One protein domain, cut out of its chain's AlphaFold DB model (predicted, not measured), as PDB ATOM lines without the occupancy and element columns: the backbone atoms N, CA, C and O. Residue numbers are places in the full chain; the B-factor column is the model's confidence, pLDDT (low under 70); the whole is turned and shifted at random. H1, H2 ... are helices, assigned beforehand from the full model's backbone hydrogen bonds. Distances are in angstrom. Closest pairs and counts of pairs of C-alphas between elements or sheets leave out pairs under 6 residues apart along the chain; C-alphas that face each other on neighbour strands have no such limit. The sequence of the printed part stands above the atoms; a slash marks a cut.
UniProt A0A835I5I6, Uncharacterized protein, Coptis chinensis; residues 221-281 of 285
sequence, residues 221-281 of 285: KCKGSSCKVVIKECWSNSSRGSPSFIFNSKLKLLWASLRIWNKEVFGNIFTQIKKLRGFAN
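What this domain is: This is residues 221 to 281 of the 285 residues of an uncharacterized protein of Coptis chinensis (UniProt A0A835I5I6). One long helix, H2, makes a rod with the shorter H1 folded back beside one part of it as a helical hairpin, and a third helix, H3, sticks out beyond the far end of H2 as a free arm. H2 and H3 run nearly on in the same general direction and make the length. The printed part has 61 residues with three named helices, in the order H1, H2, H3, and no named strand; the class is all helix. It is only just extended, close to loose, with a radius of gyration of the C-alphas of 16.2 A and spans of 57 by 19 by 13 A.

Where its parts are: Find C-alpha 243 at (-10.037, 29.611, -31.256); from there H2, residues 243 to 266, runs 33.4 A to C-alpha 266 at (-14.175, 3.294, -11.175). Before it look for H1, residues 225 to 236, which begins at C-alpha 225 at (-24.411, 7.432, -20.207) and is 17.2 A long. After it comes H3, residues 269 to 280, 16.2 A long, ending at C-alpha 280 at (-11.784, -14.923, -4.312).

How they stand to each other: Start at H2, which touches H1 with residues 250 to 261 alone. Their closest C-alphas, those of Cys 234 and Leu 254, are 5.6 A apart. The two helices form a hairpin, running opposite ways at a shallow tilt of 27 degrees. H2 and H3 meet only through their link, while H1 and H3 are apart. In H2 and H3 every O i to N i+4 pair is within hydrogen-bond range; in H1, 7 of 8 are.

The domain as a whole: Look to Ser 242 and Asn 281 for the two C-alphas farthest apart, 56.7 A. Residues 267 to 281, of which 269 to 280 belong to H3, stand free; the body without them spans 35 by 16 by 12 A. The printed part has no cut. The link from H1 to H2 is short, with 6 residues, and that from H2 to H3 is tight, with 2. The mean pLDDT of the printed part is 73.4, and residues 221 to 225 and 266 to 281 are under 70.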
ATOM      1  N   LYS A 221     -14.576   2.693 -21.266       53.81
ATOM      2  CA  LYS A 221     -15.192   3.482 -20.188       53.81
ATOM      3  C   LYS A 221     -16.216   4.506 -20.690       53.81
ATOM      4  O   LYS A 221     -17.038   4.967 -19.908       53.81
ATOM      5  N   CYS A 222     -16.242   4.806 -21.989       53.16
ATOM      6  CA  CYS A 222     -17.221   5.712 -22.605       53.16
ATOM      7  C   CYS A 222     -18.601   5.083 -22.860       53.16
ATOM      8  O   CYS A 222     -19.503   5.771 -23.342       53.16
ATOM      9  N   LYS A 223     -18.790   3.791 -22.563       56.91
ATOM     10  CA  LYS A 223     -20.062   3.096 -22.824       56.91
ATOM     11  C   LYS A 223     -21.181   3.478 -21.843       56.91
ATOM     12  O   LYS A 223     -22.347   3.254 -22.149       56.91
ATOM     13  N   GLY A 224     -20.850   4.085 -20.699       60.97
ATOM     14  CA  GLY A 224     -21.824   4.603 -19.733       60.97
ATOM     15  C   GLY A 224     -22.390   5.971 -20.134       60.97
ATOM     16  O   GLY A 224     -21.656   6.852 -20.587       60.97
ATOM     17  N   SER A 225     -23.692   6.178 -19.917       62.53
ATOM     18  CA  SER A 225     -24.411   7.432 -20.207       62.53
ATOM     19  C   SER A 225     -23.786   8.672 -19.544       62.53
ATOM     20  O   SER A 225     -23.846   9.760 -20.113       62.53
ATOM     21  N   SER A 226     -23.108   8.511 -18.403       76.94
ATOM     22  CA  SER A 226     -22.497   9.601 -17.630       76.94
ATOM     23  C   SER A 226     -21.261  10.236 -18.280       76.94
ATOM     24  O   SER A 226     -21.028  11.427 -18.102       76.94
ATOM     25  N   CYS A 227     -20.464   9.494 -19.061       79.12
ATOM     26  CA  CYS A 227     -19.250  10.055 -19.675       79.12
ATOM     27  C   CYS A 227     -19.590  11.127 -20.724       79.12
ATOM     28  O   CYS A 227     -18.913  12.151 -20.837       79.12
ATOM     29  N   LYS A 228     -20.678  10.913 -21.477       81.25
ATOM     30  CA  LYS A 228     -21.174  11.875 -22.470       81.25
ATOM     31  C   LYS A 228     -21.641  13.177 -21.816       81.25
ATOM     32  O   LYS A 228     -21.468  14.237 -22.410       81.25
ATOM     33  N   VAL A 229     -22.186  13.101 -20.599       84.56
ATOM     34  CA  VAL A 229     -22.607  14.274 -19.816       84.56
ATOM     35  C   VAL A 229     -21.397  15.136 -19.462       84.56
ATOM     36  O   VAL A 229     -21.387  16.315 -19.800       84.56
ATOM     37  N   VAL A 230     -20.330  14.531 -18.926       84.88
ATOM     38  CA  VAL A 230     -19.086  15.245 -18.574       84.88
ATOM     39  C   VAL A 230     -18.470  15.941 -19.792       84.88
ATOM     40  O   VAL A 230     -18.066  17.102 -19.712       84.88
ATOM     41  N   ILE A 231     -18.433  15.261 -20.946       84.81
ATOM     42  CA  ILE A 231     -17.936  15.855 -22.196       84.81
ATOM     43  C   ILE A 231     -18.800  17.052 -22.604       84.81
ATOM     44  O   ILE A 231     -18.264  18.119 -22.907       84.81
ATOM     45  N   LYS A 232     -20.129  16.895 -22.589       86.19
ATOM     46  CA  LYS A 232     -21.077  17.946 -22.975       86.19
ATOM     47  C   LYS A 232     -20.964  19.174 -22.070       86.19
ATOM     48  O   LYS A 232     -20.941  20.292 -22.581       86.19
ATOM     49  N   GLU A 233     -20.849  18.984 -20.760       87.44
ATOM     50  CA  GLU A 233     -20.671  20.071 -19.790       87.44
ATOM     51  C   GLU A 233     -19.354  20.820 -20.016       87.44
ATOM     52  O   GLU A 233     -19.346  22.049 -20.110       87.44
ATOM     53  N   CYS A 234     -18.248  20.094 -20.215       86.88
ATOM     54  CA  CYS A 234     -16.951  20.709 -20.503       86.88
ATOM     55  C   CYS A 234     -16.973  21.498 -21.821       86.88
ATOM     56  O   CYS A 234     -16.387  22.578 -21.910       86.88
ATOM     57  N   TRP A 235     -17.671  20.990 -22.841       87.88
ATOM     58  CA  TRP A 235     -17.760  21.653 -24.144       87.88
ATOM     59  C   TRP A 235     -18.733  22.833 -24.174       87.88
ATOM     60  O   TRP A 235     -18.561  23.735 -24.997       87.88
ATOM     61  N   SER A 236     -19.709  22.857 -23.266       87.75
ATOM     62  CA  SER A 236     -20.660  23.963 -23.100       87.75
ATOM     63  C   SER A 236     -20.070  25.131 -22.304       87.75
ATOM     64  O   SER A 236     -20.655  26.213 -22.265       87.75
ATOM     65  N   ASN A 237     -18.895  24.947 -21.693       84.88
ATOM     66  CA  ASN A 237     -18.231  25.997 -20.936       84.88
ATOM     67  C   ASN A 237     -17.779  27.141 -21.866       84.88
ATOM     68  O   ASN A 237     -17.157  26.924 -22.913       84.88
ATOM     69  N   SER A 238     -18.127  28.370 -21.488       79.44
ATOM     70  CA  SER A 238     -17.814  29.572 -22.254       79.44
ATOM     71  C   SER A 238     -16.394  30.025 -21.937       79.44
ATOM     72  O   SER A 238     -16.094  30.435 -20.821       79.44
ATOM     73  N   SER A 239     -15.506  29.971 -22.928       79.19
ATOM     74  CA  SER A 239     -14.124  30.449 -22.806       79.19
ATOM     75  C   SER A 239     -13.900  31.596 -23.786       79.19
ATOM     76  O   SER A 239     -14.342  31.522 -24.931       79.19
ATOM     77  N   ARG A 240     -13.213  32.656 -23.351       83.81
ATOM     78  CA  ARG A 240     -12.817  33.780 -24.213       83.81
ATOM     79  C   ARG A 240     -11.363  33.617 -24.646       83.81
ATOM     80  O   ARG A 240     -10.541  33.143 -23.869       83.81
ATOM     81  N   GLY A 241     -11.054  34.026 -25.870       88.56
ATOM     82  CA  GLY A 241      -9.703  33.992 -26.428       88.56
ATOM     83  C   GLY A 241      -9.710  33.606 -27.901       88.56
ATOM     84  O   GLY A 241     -10.764  33.531 -28.530       88.56
ATOM     85  N   SER A 242      -8.527  33.345 -28.454       88.94
ATOM     86  CA  SER A 242      -8.419  32.809 -29.810       88.94
ATOM     87  C   SER A 242      -9.039  31.405 -29.894       88.94
ATOM     88  O   SER A 242      -9.060  30.684 -28.890       88.94
ATOM     89  N   PRO A 243      -9.499  30.960 -31.076       83.56
ATOM     90  CA  PRO A 243     -10.037  29.611 -31.256       83.56
ATOM     91  C   PRO A 243      -9.119  28.502 -30.714       83.56
ATOM     92  O   PRO A 243      -9.584  27.599 -30.020       83.56
ATOM     93  N   SER A 244      -7.803  28.615 -30.929       73.75
ATOM     94  CA  SER A 244      -6.808  27.666 -30.406       73.75
ATOM     95  C   SER A 244      -6.713  27.688 -28.879       73.75
ATOM     96  O   SER A 244      -6.579  26.639 -28.248       73.75
ATOM     97  N   PHE A 245      -6.810  28.873 -28.268       82.69
ATOM     98  CA  PHE A 245      -6.825  29.018 -26.813       82.69
ATOM     99  C   PHE A 245      -8.099  28.429 -26.201       82.69
ATOM    100  O   PHE A 245      -8.022  27.694 -25.217       82.69
ATOM    101  N   ILE A 246      -9.260  28.699 -26.803       84.12
ATOM    102  CA  ILE A 246     -10.554  28.149 -26.380       84.12
ATOM    103  C   ILE A 246     -10.524  26.622 -26.464       84.12
ATOM    104  O   ILE A 246     -10.862  25.946 -25.496       84.12
ATOM    105  N   PHE A 247     -10.063  26.072 -27.588       81.56
ATOM    106  CA  PHE A 247      -9.951  24.631 -27.781       81.56
ATOM    107  C   PHE A 247      -9.037  23.974 -26.738       81.56
ATOM    108  O   PHE A 247      -9.436  23.016 -26.077       81.56
ATOM    109  N   ASN A 248      -7.836  24.521 -26.522       82.19
ATOM    110  CA  ASN A 248      -6.892  23.989 -25.537       82.19
ATOM    111  C   ASN A 248      -7.435  24.112 -24.100       82.19
ATOM    112  O   ASN A 248      -7.295  23.194 -23.297       82.19
ATOM    113  N   SER A 249      -8.127  25.208 -23.783       81.19
ATOM    114  CA  SER A 249      -8.764  25.402 -22.474       81.19
ATOM    115  C   SER A 249      -9.867  24.375 -22.220       81.19
ATOM    116  O   SER A 249      -9.904  23.769 -21.148       81.19
ATOM    117  N   LYS A 250     -10.711  24.104 -23.223       84.94
ATOM    118  CA  LYS A 250     -11.746  23.064 -23.148       84.94
ATOM    119  C   LYS A 250     -11.152  21.666 -23.025       84.94
ATOM    120  O   LYS A 250     -11.652  20.874 -22.234       84.94
ATOM    121  N   LEU A 251     -10.062  21.373 -23.738       83.50
ATOM    122  CA  LEU A 251      -9.339  20.111 -23.578       83.50
ATOM    123  C   LEU A 251      -8.768  19.962 -22.166       83.50
ATOM    124  O   LEU A 251      -8.969  18.924 -21.548       83.50
ATOM    125  N   LYS A 252      -8.090  20.980 -21.626       83.38
ATOM    126  CA  LYS A 252      -7.548  20.943 -20.257       83.38
ATOM    127  C   LYS A 252      -8.640  20.703 -19.216       83.38
ATOM    128  O   LYS A 252      -8.461  19.863 -18.337       83.38
ATOM    129  N   LEU A 253      -9.768  21.405 -19.344       85.94
ATOM    130  CA  LEU A 253     -10.929  21.218 -18.479       85.94
ATOM    131  C   LEU A 253     -11.478  19.793 -18.596       85.94
ATOM    132  O   LEU A 253     -11.651  19.119 -17.586       85.94
ATOM    133  N   LEU A 254     -11.674  19.310 -19.823       85.94
ATOM    134  CA  LEU A 254     -12.134  17.951 -20.081       85.94
ATOM    135  C   LEU A 254     -11.203  16.906 -19.452       85.94
ATOM    136  O   LEU A 254     -11.674  15.976 -18.805       85.94
ATOM    137  N   TRP A 255      -9.885  17.072 -19.585       81.75
ATOM    138  CA  TRP A 255      -8.899  16.168 -18.994       81.75
ATOM    139  C   TRP A 255      -8.962  16.140 -17.465       81.75
ATOM    140  O   TRP A 255      -8.851  15.065 -16.869       81.75
ATOM    141  N   ALA A 256      -9.160  17.292 -16.823       82.56
ATOM    142  CA  ALA A 256      -9.339  17.371 -15.377       82.56
ATOM    143  C   ALA A 256     -10.646  16.692 -14.935       82.56
ATOM    144  O   ALA A 256     -10.626  15.835 -14.049       82.56
ATOM    145  N   SER A 257     -11.758  17.000 -15.606       83.19
ATOM    146  CA  SER A 257     -13.077  16.450 -15.290       83.19
ATOM    147  C   SER A 257     -13.145  14.939 -15.509       83.19
ATOM    148  O   SER A 257     -13.629  14.215 -14.647       83.19
ATOM    149  N   LEU A 258     -12.583  14.423 -16.609       81.25
ATOM    150  CA  LEU A 258     -12.526  12.980 -16.867       81.25
ATOM    151  C   LEU A 258     -11.657  12.242 -15.848       81.25
ATOM    152  O   LEU A 258     -11.943  11.092 -15.521       81.25
ATOM    153  N   ARG A 259     -10.605  12.880 -15.323       75.44
ATOM    154  CA  ARG A 259      -9.762  12.287 -14.278       75.44
ATOM    155  C   ARG A 259     -10.516  12.147 -12.957       75.44
ATOM    156  O   ARG A 259     -10.376  11.109 -12.308       75.44
ATOM    157  N   ILE A 260     -11.297  13.160 -12.581       81.19
ATOM    158  CA  ILE A 260     -12.162  13.138 -11.393       81.19
ATOM    159  C   ILE A 260     -13.255  12.085 -11.580       81.19
ATOM    160  O   ILE A 260     -13.307  11.129 -10.811       81.19
ATOM    161  N   TRP A 261     -14.015  12.176 -12.673       83.69
ATOM    162  CA  TRP A 261     -15.080  11.233 -13.004       83.69
ATOM    163  C   TRP A 261     -14.587   9.780 -13.030       83.69
ATOM    164  O   TRP A 261     -15.204   8.897 -12.441       83.69
ATOM    165  N   ASN A 262     -13.430   9.507 -13.644       76.00
ATOM    166  CA  ASN A 262     -12.870   8.157 -13.677       76.00
ATOM    167  C   ASN A 262     -12.502   7.643 -12.273       76.00
ATOM    168  O   ASN A 262     -12.638   6.449 -12.014       76.00
ATOM    169  N   LYS A 263     -12.039   8.518 -11.370       73.25
ATOM    170  CA  LYS A 263     -11.759   8.156  -9.975       73.25
ATOM    171  C   LYS A 263     -13.049   7.907  -9.190       73.25
ATOM    172  O   LYS A 263     -13.067   6.997  -8.372       73.25
ATOM    173  N   GLU A 264     -14.100   8.681  -9.426       77.00
ATOM    174  CA  GLU A 264     -15.384   8.537  -8.728       77.00
ATOM    175  C   GLU A 264     -16.156   7.297  -9.181       77.00
ATOM    176  O   GLU A 264     -16.650   6.546  -8.348       77.00
ATOM    177  N   VAL A 265     -16.209   7.040 -10.491       71.88
ATOM    178  CA  VAL A 265     -16.980   5.921 -11.053       71.88
ATOM    179  C   VAL A 265     -16.256   4.584 -10.914       71.88
ATOM    180  O   VAL A 265     -16.886   3.576 -10.609       71.88
ATOM    181  N   PHE A 266     -14.938   4.550 -11.138       67.44
ATOM    182  CA  PHE A 266     -14.175   3.294 -11.175       67.44
ATOM    183  C   PHE A 266     -13.171   3.142 -10.027       67.44
ATOM    184  O   PHE A 266     -12.532   2.097  -9.911       67.44
ATOM    185  N   GLY A 267     -12.984   4.161  -9.183       67.50
ATOM    186  CA  GLY A 267     -12.011   4.105  -8.095       67.50
ATOM    187  C   GLY A 267     -10.569   3.885  -8.568       67.50
ATOM    188  O   GLY A 267     -10.186   4.166  -9.709       67.50
ATOM    189  N   ASN A 268      -9.733   3.364  -7.665       64.69
ATOM    190  CA  ASN A 268      -8.439   2.809  -8.045       64.69
ATOM    191  C   ASN A 268      -8.639   1.358  -8.497       64.69
ATOM    192  O   ASN A 268      -8.773   0.456  -7.668       64.69
ATOM    193  N   ILE A 269      -8.614   1.146  -9.813       60.47
ATOM    194  CA  ILE A 269      -8.828  -0.170 -10.421       60.47
ATOM    195  C   ILE A 269      -7.841  -1.222  -9.900       60.47
ATOM    196  O   ILE A 269      -8.218  -2.369  -9.710       60.47
ATOM    197  N   PHE A 270      -6.603  -0.837  -9.571       55.00
ATOM    198  CA  PHE A 270      -5.607  -1.755  -9.013       55.00
ATOM    199  C   PHE A 270      -5.963  -2.178  -7.587       55.00
ATOM    200  O   PHE A 270      -5.794  -3.337  -7.219       55.00
ATOM    201  N   THR A 271      -6.514  -1.261  -6.788       57.88
ATOM    202  CA  THR A 271      -7.046  -1.583  -5.459       57.88
ATOM    203  C   THR A 271      -8.281  -2.470  -5.564       57.88
ATOM    204  O   THR A 271      -8.447  -3.375  -4.754       57.88
ATOM    205  N   GLN A 272      -9.130  -2.246  -6.566       58.78
ATOM    206  CA  GLN A 272     -10.338  -3.037  -6.790       58.78
ATOM    207  C   GLN A 272     -10.003  -4.452  -7.278       58.78
ATOM    208  O   GLN A 272     -10.525  -5.411  -6.726       58.78
ATOM    209  N   ILE A 273      -9.047  -4.599  -8.201       59.19
ATOM    210  CA  ILE A 273      -8.505  -5.895  -8.637       59.19
ATOM    211  C   ILE A 273      -7.849  -6.627  -7.460       59.19
ATOM    212  O   ILE A 273      -8.112  -7.808  -7.261       59.19
ATOM    213  N   LYS A 274      -7.045  -5.938  -6.635       56.84
ATOM    214  CA  LYS A 274      -6.427  -6.535  -5.439       56.84
ATOM    215  C   LYS A 274      -7.474  -6.992  -4.416       56.84
ATOM    216  O   LYS A 274      -7.329  -8.069  -3.854       56.84
ATOM    217  N   LYS A 275      -8.533  -6.203  -4.199       60.44
ATOM    218  CA  LYS A 275      -9.662  -6.581  -3.334       60.44
ATOM    219  C   LYS A 275     -10.415  -7.786  -3.892       60.44
ATOM    220  O   LYS A 275     -10.604  -8.740  -3.159       60.44
ATOM    221  N   LEU A 276     -10.796  -7.773  -5.170       57.25
ATOM    222  CA  LEU A 276     -11.529  -8.875  -5.806       57.25
ATOM    223  C   LEU A 276     -10.722 -10.180  -5.812       57.25
ATOM    224  O   LEU A 276     -11.275 -11.232  -5.517       57.25
ATOM    225  N   ARG A 277      -9.406 -10.104  -6.048       53.12
ATOM    226  CA  ARG A 277      -8.495 -11.250  -5.897       53.12
ATOM    227  C   ARG A 277      -8.381 -11.717  -4.443       53.12
ATOM    228  O   ARG A 277      -8.347 -12.909  -4.194       53.12
ATOM    229  N   GLY A 278      -8.381 -10.793  -3.481       44.75
ATOM    230  CA  GLY A 278      -8.434 -11.127  -2.055       44.75
ATOM    231  C   GLY A 278      -9.744 -11.805  -1.638       44.75
ATOM    232  O   GLY A 278      -9.709 -12.750  -0.865       44.75
ATOM    233  N   PHE A 279     -10.892 -11.376  -2.171       47.16
ATOM    234  CA  PHE A 279     -12.201 -11.978  -1.874       47.16
ATOM    235  C   PHE A 279     -12.393 -13.356  -2.518       47.16
ATOM    236  O   PHE A 279     -13.034 -14.215  -1.913       47.16
ATOM    237  N   ALA A 280     -11.803 -13.597  -3.692       44.59
ATOM    238  CA  ALA A 280     -11.784 -14.923  -4.312       44.59
ATOM    239  C   ALA A 280     -11.039 -15.966  -3.453       44.59
ATOM    240  O   ALA A 280     -11.386 -17.138  -3.496       44.59
ATOM    241  N   ASN A 281     -10.094 -15.537  -2.607       42.56
ATOM    242  CA  ASN A 281      -9.366 -16.420  -1.685       42.56
ATOM    243  C   ASN A 281     -10.093 -16.674  -0.349       42.56
ATOM    244  O   ASN A 281      -9.633 -17.491   0.440       42.56
TER     245      ASN A 281